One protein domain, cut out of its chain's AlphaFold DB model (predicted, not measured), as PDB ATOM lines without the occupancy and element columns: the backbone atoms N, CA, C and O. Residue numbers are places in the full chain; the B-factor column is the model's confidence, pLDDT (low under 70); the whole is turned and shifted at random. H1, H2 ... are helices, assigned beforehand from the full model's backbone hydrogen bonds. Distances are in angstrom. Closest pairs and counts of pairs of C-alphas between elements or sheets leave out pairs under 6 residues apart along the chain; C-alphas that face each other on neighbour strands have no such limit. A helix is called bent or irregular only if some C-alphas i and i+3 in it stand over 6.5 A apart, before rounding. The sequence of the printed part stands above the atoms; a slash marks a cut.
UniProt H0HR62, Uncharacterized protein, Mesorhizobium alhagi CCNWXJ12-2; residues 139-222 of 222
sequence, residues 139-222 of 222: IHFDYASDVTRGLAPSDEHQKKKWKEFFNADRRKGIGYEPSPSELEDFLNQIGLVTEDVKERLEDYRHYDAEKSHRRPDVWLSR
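Overview. This is residues 139 to 222 of the 222 residues of an uncharacterized protein of Mesorhizobium alhagi CCNWXJ12-2 (UniProt H0HR62). Three helices, H1, H3 and H4, lie roughly side by side as a small bundle, their centres making a triangle, with H4 the longest of the three. H2 runs alongside H3 at one end of the domain's long axis, set off from the bundle, and the short H5 is set crosswise near the other end, beyond H4. A long stretch with no named element, residues 167 to 179, loops from H2 back to the bundle. The printed part has 84 residues with five named helices, in the order H1, H2, H3, H4, H5, and no named strand; the class is all helix, with 52 of the 84 residues in the helices. The whole is compact, with a radius of gyration of the C-alphas of 12.8 A, and rounded, spanning 37 by 27 by 20 A.

Along the chain. The longest helix by residues is H4, residues 195 to 210, 22.4 A from first to last C-alpha; it begins at C-alpha 195 (30.999, -21.826, 19.039) and ends at C-alpha 210 (39.716, -23.953, 39.615). H1, residues 139 to 148, measures 14.3 A and begins at C-alpha 139 (27.933, -20.104, 40.642). H3, residues 180 to 189, measures 14.2 A. H2, residues 156 to 166, measures 15.4 A and begins at C-alpha 156 (9.582, -32.200, 19.232). H5, residues 216 to 220, has five residues and measures 6.1 A. No helix is bent or irregular. Residues 169 to 171 are helix too, a run too short to bear a name.

Arrangement. H1, H3 and H4 form a bundle, three helices whose lines stand at small angles to one another. H4 touches H1 with 13 pairs of C-alphas within 8 A; the closest are those of Val 147 and Arg 200, 5.3 A apart. The two stand at a shallow tilt of 15 degrees and run opposite ways. H4 touches H3 with residues 201 to 208 alone, and the closest C-alphas are those of Pro 180 and Arg 205, 5.7 A apart. H3 and H4 form a helical hairpin, running opposite ways at a shallow tilt of 25 degrees. H1 and H3 are close but not clearly touching; their closest C-alphas, of Ala 144 and Pro 180, are 7.5 A apart. They run the same way at a shallow tilt of 16 degrees, with centres 13.2 A apart. H2 touches no helix but is near H3: 8 pairs of their C-alphas are within 10 A, and the closest, at 8.0 A, are only just beyond touching range. H2 is apart from H1, H4 and H5. H5 touches no helix and is apart from H1, H2, H3 and H4; its centre is the farthest from the mean of the C-alphas, 17.2 A, while that of H1 is the nearest, 5.5 A. In H1, H2, H3, H4 and H5 every O i to N i+4 pair is within hydrogen-bond range.

Size, cuts and confidence. The two C-alphas farthest apart in the domain are those of Glu 156 and Glu 210, at 37.3 A. The C-alphas of the first and last printed residues, Ile 139 and Arg 222, are 12.2 A apart, and Arg 222 is the chain's last residue. The printed part has no cut. The link from H2 to H3 is long, 13 residues, and its C-alphas lie 7 to 17 A from the mean of all C-alphas. The link from H1 to H2 is short, 7 residues, and the links from H3 to H4 and from H4 to H5 are tight, 5 residues each. The mean pLDDT of the printed part is 95.1, and no printed residue is under 70.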
ATOM      1  N   ILE A 139      27.117 -20.410  41.816       94.50
ATOM      2  CA  ILE A 139      27.933 -20.104  40.642       94.50
ATOM      3  C   ILE A 139      27.849 -21.241  39.612       94.50
ATOM      4  O   ILE A 139      27.710 -20.966  38.420       94.50
ATOM      5  N   HIS A 140      27.813 -22.499  40.059       95.19
ATOM      6  CA  HIS A 140      27.516 -23.659  39.213       95.19
ATOM      7  C   HIS A 140      26.168 -23.524  38.498       95.19
ATOM      8  O   HIS A 140      26.113 -23.643  37.271       95.19
ATOM      9  N   PHE A 141      25.109 -23.185  39.241       94.75
ATOM     10  CA  PHE A 141      23.797 -22.888  38.668       94.75
ATOM     11  C   PHE A 141      23.871 -21.840  37.559       94.75
ATOM     12  O   PHE A 141      23.321 -22.026  36.474       94.75
ATOM     13  N   ASP A 142      24.571 -20.738  37.815       94.38
ATOM     14  CA  ASP A 142      24.673 -19.637  36.864       94.38
ATOM     15  C   ASP A 142      25.450 -20.006  35.607       94.38
ATOM     16  O   ASP A 142      25.050 -19.598  34.519       94.38
ATOM     17  N   TYR A 143      26.527 -20.781  35.728       96.81
ATOM     18  CA  TYR A 143      27.262 -21.264  34.565       96.81
ATOM     19  C   TYR A 143      26.442 -22.256  33.740       96.81
ATOM     20  O   TYR A 143      26.350 -22.097  32.523       96.81
ATOM     21  N   ALA A 144      25.779 -23.226  34.375       96.25
ATOM     22  CA  ALA A 144      24.899 -24.159  33.673       96.25
ATOM     23  C   ALA A 144      23.728 -23.430  32.981       96.25
ATOM     24  O   ALA A 144      23.376 -23.725  31.832       96.25
ATOM     25  N   SER A 145      23.147 -22.432  33.654       94.44
ATOM     26  CA  SER A 145      22.107 -21.568  33.089       94.44
ATOM     27  C   SER A 145      22.630 -20.728  31.924       94.44
ATOM     28  O   SER A 145      21.942 -20.578  30.920       94.44
ATOM     29  N   ASP A 146      23.847 -20.195  32.016       95.31
ATOM     30  CA  ASP A 146      24.444 -19.375  30.963       95.31
ATOM     31  C   ASP A 146      24.784 -20.187  29.706       95.31
ATOM     32  O   ASP A 146      24.479 -19.751  28.594       95.31
ATOM     33  N   VAL A 147      25.319 -21.402  29.863       97.25
ATOM     34  CA  VAL A 147      25.555 -22.332  28.744       97.25
ATOM     35  C   VAL A 147      24.261 -22.611  27.976       97.25
ATOM     36  O   VAL A 147      24.258 -22.647  26.749       97.25
ATOM     37  N   THR A 148      23.145 -22.767  28.690       95.88
ATOM     38  CA  THR A 148      21.835 -23.078  28.094       95.88
ATOM     39  C   THR A 148      21.042 -21.842  27.668       95.88
ATOM     40  O   THR A 148      20.012 -21.955  26.997       95.88
ATOM     41  N   ARG A 149      21.513 -20.640  28.015       94.12
ATOM     42  CA  ARG A 149      20.813 -19.378  27.769       94.12
ATOM     43  C   ARG A 149      20.676 -19.098  26.278       94.12
ATOM     44  O   ARG A 149      21.668 -18.949  25.563       94.12
ATOM     45  N   GLY A 150      19.428 -18.934  25.845       91.06
ATOM     46  CA  GLY A 150      19.079 -18.632  24.456       91.06
ATOM     47  C   GLY A 150      19.048 -19.857  23.542       91.06
ATOM     48  O   GLY A 150      18.732 -19.710  22.365       91.06
ATOM     49  N   LEU A 151      19.325 -21.057  24.064       94.19
ATOM     50  CA  LEU A 151      19.147 -22.290  23.307       94.19
ATOM     51  C   LEU A 151      17.662 -22.639  23.237       94.19
ATOM     52  O   LEU A 151      16.968 -22.696  24.251       94.19
ATOM     53  N   ALA A 152      17.182 -22.885  22.021       89.88
ATOM     54  CA  ALA A 152      15.808 -23.277  21.760       89.88
ATOM     55  C   ALA A 152      15.806 -24.578  20.947       89.88
ATOM     56  O   ALA A 152      16.159 -24.554  19.768       89.88
ATOM     57  N   PRO A 153      15.411 -25.715  21.550       92.31
ATOM     58  CA  PRO A 153      15.133 -26.940  20.806       92.31
ATOM     59  C   PRO A 153      14.129 -26.675  19.673       92.31
ATOM     60  O   PRO A 153      13.027 -26.177  19.921       92.31
ATOM     61  N   SER A 154      14.502 -26.991  18.433       91.94
ATOM     62  CA  SER A 154      13.718 -26.657  17.239       91.94
ATOM     63  C   SER A 154      12.598 -27.655  16.945       91.94
ATOM     64  O   SER A 154      11.542 -27.256  16.457       91.94
ATOM     65  N   ASP A 155      12.790 -28.937  17.269       94.62
ATOM     66  CA  ASP A 155      11.824 -30.008  16.987       94.62
ATOM     67  C   ASP A 155      11.309 -30.719  18.255       94.62
ATOM     68  O   ASP A 155      11.845 -30.563  19.354       94.62
ATOM     69  N   GLU A 156      10.234 -31.502  18.112       95.69
ATOM     70  CA  GLU A 156       9.582 -32.200  19.232       95.69
ATOM     71  C   GLU A 156      10.472 -33.250  19.912       95.69
ATOM     72  O   GLU A 156      10.362 -33.465  21.121       95.69
ATOM     73  N   HIS A 157      11.387 -33.883  19.176       94.19
ATOM     74  CA  HIS A 157      12.309 -34.867  19.742       94.19
ATOM     75  C   HIS A 157      13.353 -34.191  20.631       94.19
ATOM     76  O   HIS A 157      13.582 -34.631  21.761       94.19
ATOM     77  N   GLN A 158      13.930 -33.080  20.173       95.69
ATOM     78  CA  GLN A 158      14.847 -32.270  20.970       95.69
ATOM     79  C   GLN A 158      14.144 -31.680  22.198       95.69
ATOM     80  O   GLN A 158      14.689 -31.757  23.297       95.69
ATOM     81  N   LYS A 159      12.919 -31.150  22.053       96.19
ATOM     82  CA  LYS A 159      12.127 -30.629  23.186       96.19
ATOM     83  C   LYS A 159      11.854 -31.705  24.232       96.19
ATOM     84  O   LYS A 159      11.985 -31.445  25.429       96.19
ATOM     85  N   LYS A 160      11.499 -32.918  23.794       96.56
ATOM     86  CA  LYS A 160      11.280 -34.057  24.689       96.56
ATOM     87  C   LYS A 160      12.558 -34.408  25.452       96.56
ATOM     88  O   LYS A 160      12.520 -34.441  26.679       96.56
ATOM     89  N   LYS A 161      13.686 -34.571  24.753       96.44
ATOM     90  CA  LYS A 161      14.993 -34.843  25.378       96.44
ATOM     91  C   LYS A 161      15.432 -33.737  26.335       96.44
ATOM     92  O   LYS A 161      15.922 -34.033  27.417       96.44
ATOM     93  N   TRP A 162      15.220 -32.475  25.967       96.12
ATOM     94  CA  TRP A 162      15.485 -31.316  26.820       96.12
ATOM     95  C   TRP A 162      14.703 -31.387  28.123       96.12
ATOM     96  O   TRP A 162      15.280 -31.299  29.207       96.12
ATOM     97  N   LYS A 163      13.392 -31.615  28.026       95.12
ATOM     98  CA  LYS A 163      12.530 -31.757  29.196       95.12
ATOM     99  C   LYS A 163      12.951 -32.943  30.064       95.12
ATOM    100  O   LYS A 163      13.030 -32.790  31.275       95.12
ATOM    101  N   GLU A 164      13.229 -34.100  29.468       95.81
ATOM    102  CA  GLU A 164      13.684 -35.297  30.190       95.81
ATOM    103  C   GLU A 164      15.017 -35.064  30.909       95.81
ATOM    104  O   GLU A 164      15.167 -35.455  32.066       95.81
ATOM    105  N   PHE A 165      15.962 -34.382  30.259       95.75
ATOM    106  CA  PHE A 165      17.276 -34.110  30.826       95.75
ATOM    107  C   PHE A 165      17.208 -33.154  32.020       95.75
ATOM    108  O   PHE A 165      17.780 -33.467  33.064       95.75
ATOM    109  N   PHE A 166      16.502 -32.023  31.892       93.94
ATOM    110  CA  PHE A 166      16.449 -30.992  32.936       93.94
ATOM    111  C   PHE A 166      15.398 -31.249  34.029       93.94
ATOM    112  O   PHE A 166      15.589 -30.789  35.150       93.94
ATOM    113  N   ASN A 167      14.330 -32.013  33.762       94.00
ATOM    114  CA  ASN A 167      13.320 -32.340  34.783       94.00
ATOM    115  C   ASN A 167      13.630 -33.613  35.584       94.00
ATOM    116  O   ASN A 167      12.826 -33.999  36.436       94.00
ATOM    117  N   ALA A 168      14.749 -34.287  35.310       93.38
ATOM    118  CA  ALA A 168      15.162 -35.459  36.071       93.38
ATOM    119  C   ALA A 168      15.302 -35.119  37.565       93.38
ATOM    120  O   ALA A 168      15.884 -34.095  37.917       93.38
ATOM    121  N   ASP A 169      14.822 -35.998  38.453       89.81
ATOM    122  CA  ASP A 169      14.817 -35.748  39.905       89.81
ATOM    123  C   ASP A 169      16.206 -35.419  40.464       89.81
ATOM    124  O   ASP A 169      16.338 -34.560  41.332       89.81
ATOM    125  N   ARG A 170      17.254 -36.032  39.898       91.38
ATOM    126  CA  ARG A 170      18.658 -35.784  40.257       91.38
ATOM    127  C   ARG A 170      19.157 -34.365  39.968       91.38
ATOM    128  O   ARG A 170      20.277 -34.061  40.347       91.38
ATOM    129  N   ARG A 171      18.380 -33.548  39.246       90.69
ATOM    130  CA  ARG A 171      18.727 -32.177  38.832       90.69
ATOM    131  C   ARG A 171      17.840 -31.109  39.478       90.69
ATOM    132  O   ARG A 171      17.818 -29.963  39.038       90.69
ATOM    133  N   LYS A 172      17.055 -31.483  40.491       88.94
ATOM    134  CA  LYS A 172      16.144 -30.562  41.174       88.94
ATOM    135  C   LYS A 172      16.881 -29.766  42.248       88.94
ATOM    136  O   LYS A 172      17.302 -30.328  43.252       88.94
ATOM    137  N   GLY A 173      16.922 -28.448  42.076       87.75
ATOM    138  CA  GLY A 173      17.480 -27.507  43.051       87.75
ATOM    139  C   GLY A 173      18.870 -26.998  42.676       87.75
ATOM    140  O   GLY A 173      19.476 -27.467  41.718       87.75
ATOM    141  N   ILE A 174      19.344 -26.011  43.440       90.38
ATOM    142  CA  ILE A 174      20.666 -25.396  43.261       90.38
ATOM    143  C   ILE A 174      21.744 -26.365  43.760       90.38
ATOM    144  O   ILE A 174      21.611 -26.905  44.859       90.38
ATOM    145  N   GLY A 175      22.807 -26.555  42.979       90.81
ATOM    146  CA  GLY A 175      23.907 -27.477  43.280       90.81
ATOM    147  C   GLY A 175      23.736 -28.882  42.695       90.81
ATOM    148  O   GLY A 175      24.553 -29.758  42.970       90.81
ATOM    149  N   TYR A 176      22.683 -29.106  41.906       94.44
ATOM    150  CA  TYR A 176      22.392 -30.377  41.229       94.44
ATOM    151  C   TYR A 176      22.480 -30.260  39.701       94.44
ATOM    152  O   TYR A 176      21.918 -31.061  38.944       94.44
ATOM    153  N   GLU A 177      23.161 -29.228  39.222       95.00
ATOM    154  CA  GLU A 177      23.325 -28.969  37.804       95.00
ATOM    155  C   GLU A 177      24.196 -30.036  37.136       95.00
ATOM    156  O   GLU A 177      25.042 -30.658  37.782       95.00
ATOM    157  N   PRO A 178      24.009 -30.281  35.827       96.62
ATOM    158  CA  PRO A 178      24.945 -31.111  35.082       96.62
ATOM    159  C   PRO A 178      26.361 -30.553  35.176       96.62
ATOM    160  O   PRO A 178      26.568 -29.334  35.138       96.62
ATOM    161  N   SER A 179      27.336 -31.460  35.230       97.31
ATOM    162  CA  SER A 179      28.731 -31.094  35.004       97.31
ATOM    163  C   SER A 179      28.886 -30.500  33.595       97.31
ATOM    164  O   SER A 179      28.061 -30.768  32.710       97.31
ATOM    165  N   PRO A 180      29.942 -29.714  33.335       98.06
ATOM    166  CA  PRO A 180      30.185 -29.187  31.997       98.06
ATOM    167  C   PRO A 180      30.308 -30.291  30.934       98.06
ATOM    168  O   PRO A 180      29.811 -30.112  29.826       98.06
ATOM    169  N   SER A 181      30.901 -31.444  31.266       98.06
ATOM    170  CA  SER A 181      30.982 -32.594  30.356       98.06
ATOM    171  C   SER A 181      29.617 -33.230  30.085       98.06
ATOM    172  O   SER A 181      29.260 -33.433  28.930       98.06
ATOM    173  N   GLU A 182      28.807 -33.471  31.124       97.88
ATOM    174  CA  GLU A 182      27.446 -34.000  30.957       97.88
ATOM    175  C   GLU A 182      26.576 -33.074  30.100       97.88
ATOM    176  O   GLU A 182      25.742 -33.537  29.317       97.88
ATOM    177  N   LEU A 183      26.732 -31.760  30.282       97.44
ATOM    178  CA  LEU A 183      25.980 -30.759  29.540       97.44
ATOM    179  C   LEU A 183      26.429 -30.702  28.077       97.44
ATOM    180  O   LEU A 183      25.584 -30.652  27.190       97.44
ATOM    181  N   GLU A 184      27.734 -30.758  27.815       98.25
ATOM    182  CA  GLU A 184      28.287 -30.829  26.463       98.25
ATOM    183  C   GLU A 184      27.820 -32.079  25.710       98.25
ATOM    184  O   GLU A 184      27.330 -31.964  24.586       98.25
ATOM    185  N   ASP A 185      27.908 -33.257  26.331       98.31
ATOM    186  CA  ASP A 185      27.454 -34.518  25.736       98.31
ATOM    187  C   ASP A 185      25.970 -34.451  25.366       98.31
ATOM    188  O   ASP A 185      25.567 -34.821  24.256       98.31
ATOM    189  N   PHE A 186      25.149 -33.921  26.276       97.88
ATOM    190  CA  PHE A 186      23.726 -33.728  26.040       97.88
ATOM    191  C   PHE A 186      23.461 -32.765  24.877       97.88
ATOM    192  O   PHE A 186      22.695 -33.096  23.968       97.88
ATOM    193  N   LEU A 187      24.103 -31.593  24.872       97.62
ATOM    194  CA  LEU A 187      23.918 -30.584  23.828       97.62
ATOM    195  C   LEU A 187      24.397 -31.085  22.460       97.62
ATOM    196  O   LEU A 187      23.738 -30.814  21.455       97.62
ATOM    197  N   ASN A 188      25.483 -31.861  22.412       97.38
ATOM    198  CA  ASN A 188      25.953 -32.527  21.197       97.38
ATOM    199  C   ASN A 188      24.917 -33.534  20.684       97.38
ATOM    200  O   ASN A 188      24.606 -33.553  19.493       97.38
ATOM    201  N   GLN A 189      24.315 -34.324  21.578       97.00
ATOM    202  CA  GLN A 189      23.298 -35.316  21.224       97.00
ATOM    203  C   GLN A 189      22.050 -34.697  20.574       97.00
ATOM    204  O   GLN A 189      21.375 -35.354  19.775       97.00
ATOM    205  N   ILE A 190      21.711 -33.458  20.938       96.50
ATOM    206  CA  ILE A 190      20.576 -32.724  20.365       96.50
ATOM    207  C   ILE A 190      20.993 -31.692  19.312       96.50
ATOM    208  O   ILE A 190      20.125 -31.009  18.783       96.50
ATOM    209  N   GLY A 191      22.282 -31.600  18.968       95.75
ATOM    210  CA  GLY A 191      22.784 -30.716  17.913       95.75
ATOM    211  C   GLY A 191      22.701 -29.220  18.235       95.75
ATOM    212  O   GLY A 191      22.506 -28.424  17.323       95.75
ATOM    213  N   LEU A 192      22.825 -28.830  19.511       96.38
ATOM    214  CA  LEU A 192      22.747 -27.427  19.961       96.38
ATOM    215  C   LEU A 192      24.104 -26.822  20.368       96.38
ATOM    216  O   LEU A 192      24.143 -25.759  20.985       96.38
ATOM    217  N   VAL A 193      25.221 -27.472  20.034       96.12
ATOM    218  CA  VAL A 193      26.563 -26.935  20.306       96.12
ATOM    219  C   VAL A 193      26.989 -25.988  19.185       96.12
ATOM    220  O   VAL A 193      27.299 -26.412  18.074       96.12
ATOM    221  N   THR A 194      27.023 -24.695  19.496       95.88
ATOM    222  CA  THR A 194      27.612 -23.633  18.669       95.88
ATOM    223  C   THR A 194      28.974 -23.209  19.234       95.88
ATOM    224  O   THR A 194      29.333 -23.611  20.342       95.88
ATOM    225  N   GLU A 195      29.735 -22.378  18.515       95.81
ATOM    226  CA  GLU A 195      30.999 -21.826  19.039       95.81
ATOM    227  C   GLU A 195      30.784 -21.012  20.329       95.81
ATOM    228  O   GLU A 195      31.504 -21.208  21.306       95.81
ATOM    229  N   ASP A 196      29.716 -20.210  20.402       95.69
ATOM    230  CA  ASP A 196      29.362 -19.472  21.624       95.69
ATOM    231  C   ASP A 196      29.075 -20.407  22.810       95.69
ATOM    232  O   ASP A 196      29.445 -20.117  23.949       95.69
ATOM    233  N   VAL A 197      28.415 -21.544  22.562       97.06
ATOM    234  CA  VAL A 197      28.142 -22.556  23.594       97.06
ATOM    235  C   VAL A 197      29.437 -23.210  24.068       97.06
ATOM    236  O   VAL A 197      29.606 -23.390  25.272       97.06
ATOM    237  N   LYS A 198      30.368 -23.525  23.158       97.44
ATOM    238  CA  LYS A 198      31.685 -24.081  23.515       97.44
ATOM    239  C   LYS A 198      32.467 -23.129  24.413       97.44
ATOM    240  O   LYS A 198      32.989 -23.554  25.438       97.44
ATOM    241  N   GLU A 199      32.477 -21.843  24.084       97.44
ATOM    242  CA  GLU A 199      33.147 -20.816  24.880       97.44
ATOM    243  C   GLU A 199      32.539 -20.697  26.298       97.44
ATOM    244  O   GLU A 199      33.262 -20.561  27.290       97.44
ATOM    245  N   ARG A 200      31.208 -20.790  26.434       97.69
ATOM    246  CA  ARG A 200      30.546 -20.815  27.755       97.69
ATOM    247  C   ARG A 200      30.830 -22.111  28.519       97.69
ATOM    248  O   ARG A 200      31.008 -22.068  29.735       97.69
ATOM    249  N   LEU A 201      30.899 -23.248  27.825       98.25
ATOM    250  CA  LEU A 201      31.294 -24.531  28.414       98.25
ATOM    251  C   LEU A 201      32.736 -24.486  28.927       98.25
ATOM    252  O   LEU A 201      33.005 -25.027  29.992       98.25
ATOM    253  N   GLU A 202      33.654 -23.815  28.230       98.38
ATOM    254  CA  GLU A 202      35.025 -23.607  28.709       98.38
ATOM    255  C   GLU A 202      35.085 -22.766  29.982       98.38
ATOM    256  O   GLU A 202      35.815 -23.127  30.907       98.38
ATOM    257  N   ASP A 203      34.298 -21.688  30.072       98.06
ATOM    258  CA  ASP A 203      34.190 -20.936  31.326       98.06
ATOM    259  C   ASP A 203      33.674 -21.827  32.457       98.06
ATOM    260  O   ASP A 203      34.191 -21.764  33.574       98.06
ATOM    261  N   TYR A 204      32.672 -22.664  32.165       98.25
ATOM    262  CA  TYR A 204      32.100 -23.563  33.156       98.25
ATOM    263  C   TYR A 204      33.109 -24.635  33.598       98.25
ATOM    264  O   TYR A 204      33.273 -24.845  34.796       98.25
ATOM    265  N   ARG A 205      33.851 -25.256  32.668       98.44
ATOM    266  CA  ARG A 205      34.934 -26.210  32.985       98.44
ATOM    267  C   ARG A 205      36.023 -25.578  33.838       98.44
ATOM    268  O   ARG A 205      36.475 -26.195  34.796       98.44
ATOM    269  N   HIS A 206      36.435 -24.358  33.498       98.31
ATOM    270  CA  HIS A 206      37.451 -23.650  34.265       98.31
ATOM    271  C   HIS A 206      36.972 -23.368  35.690       98.31
ATOM    272  O   HIS A 206      37.699 -23.642  36.638       98.31
ATOM    273  N   TYR A 207      35.733 -22.893  35.855       97.50
ATOM    274  CA  TYR A 207      35.182 -22.677  37.188       97.50
ATOM    275  C   TYR A 207      35.016 -23.988  37.966       97.50
ATOM    276  O   TYR A 207      35.313 -24.034  39.154       97.50
ATOM    277  N   ASP A 208      34.574 -25.067  37.319       96.69
ATOM    278  CA  ASP A 208      34.420 -26.365  37.973       96.69
ATOM    279  C   ASP A 208      35.757 -26.897  38.522       96.69
ATOM    280  O   ASP A 208      35.803 -27.367  39.658       96.69
ATOM    281  N   ALA A 209      36.850 -26.734  37.771       97.12
ATOM    282  CA  ALA A 209      38.182 -27.172  38.182       97.12
ATOM    283  C   ALA A 209      38.847 -26.230  39.201       97.12
ATOM    284  O   ALA A 209      39.321 -26.678  40.241       97.12
ATOM    285  N   GLU A 210      38.870 -24.929  38.912       96.19
ATOM    286  CA  GLU A 210      39.716 -23.953  39.615       96.19
ATOM    287  C   GLU A 210      38.950 -23.111  40.645       96.19
ATOM    288  O   GLU A 210      39.553 -22.314  41.359       96.19
ATOM    289  N   LYS A 211      37.613 -23.214  40.685       94.31
ATOM    290  CA  LYS A 211      36.717 -22.362  41.498       94.31
ATOM    291  C   LYS A 211      36.995 -20.862  41.324       94.31
ATOM    292  O   LYS A 211      36.797 -20.055  42.228       94.31
ATOM    293  N   SER A 212      37.421 -20.482  40.119       94.62
ATOM    294  CA  SER A 212      37.706 -19.106  39.718       94.62
ATOM    295  C   SER A 212      37.148 -18.811  38.322       94.62
ATOM    296  O   SER A 212      36.808 -19.714  37.556       94.62
ATOM    297  N   HIS A 213      36.957 -17.530  38.002       95.56
ATOM    298  CA  HIS A 213      36.348 -17.115  36.738       95.56
ATOM    299  C   HIS A 213      37.408 -16.956  35.644       95.56
ATOM    300  O   HIS A 213      38.264 -16.081  35.750       95.56
ATOM    301  N   ARG A 214      37.285 -17.716  34.543       97.31
ATOM    302  CA  ARG A 214      38.201 -17.632  33.383       97.31
ATOM    303  C   ARG A 214      38.227 -16.237  32.753       97.31
ATOM    304  O   ARG A 214      39.277 -15.736  32.369       97.31
ATOM    305  N   ARG A 215      37.042 -15.630  32.631       95.75
ATOM    306  CA  ARG A 215      36.796 -14.303  32.045       95.75
ATOM    307  C   ARG A 215      36.035 -13.442  33.058       95.75
ATOM    308  O   ARG A 215      34.802 -13.392  33.018       95.75
ATOM    309  N   PRO A 216      36.731 -12.860  34.052       94.19
ATOM    310  CA  PRO A 216      36.086 -12.189  35.180       94.19
ATOM    311  C   PRO A 216      35.309 -10.937  34.758       94.19
ATOM    312  O   PRO A 216      34.265 -10.643  35.329       94.19
ATOM    313  N   ASP A 217      35.772 -10.225  33.736       94.75
ATOM    314  CA  ASP A 217      35.088  -9.086  33.125       94.75
ATOM    315  C   ASP A 217      33.732  -9.490  32.525       94.75
ATOM    316  O   ASP A 217      32.711  -8.886  32.856       94.75
ATOM    317  N   VAL A 218      33.706 -10.573  31.742       93.25
ATOM    318  CA  VAL A 218      32.479 -11.135  31.160       93.25
ATOM    319  C   VAL A 218      31.537 -11.623  32.254       93.25
ATOM    320  O   VAL A 218      30.326 -11.441  32.161       93.25
ATOM    321  N   TRP A 219      32.070 -12.252  33.303       92.69
ATOM    322  CA  TRP A 219      31.266 -12.709  34.432       92.69
ATOM    323  C   TRP A 219      30.593 -11.548  35.170       92.69
ATOM    324  O   TRP A 219      29.409 -11.636  35.486       92.69
ATOM    325  N   LEU A 220      31.328 -10.465  35.427       90.75
ATOM    326  CA  LEU A 220      30.824  -9.300  36.154       90.75
ATOM    327  C   LEU A 220      29.812  -8.478  35.347       90.75
ATOM    328  O   LEU A 220      28.993  -7.789  35.956       90.75
ATOM    329  N   SER A 221      29.854  -8.547  34.012       88.12
ATOM    330  CA  SER A 221      28.927  -7.832  33.125       88.12
ATOM    331  C   SER A 221      27.605  -8.563  32.849       88.12
ATOM    332  O   SER A 221      26.759  -8.007  32.151       88.12
ATOM    333  N   ARG A 222      27.441  -9.806  33.323       82.50
ATOM    334  CA  ARG A 222      26.210 -10.609  33.172       82.50
ATOM    335  C   ARG A 222      25.115 -10.192  34.146       82.50
ATOM    336  O   ARG A 222      23.944 -10.282  33.727       82.50
TER     337      ARG A 222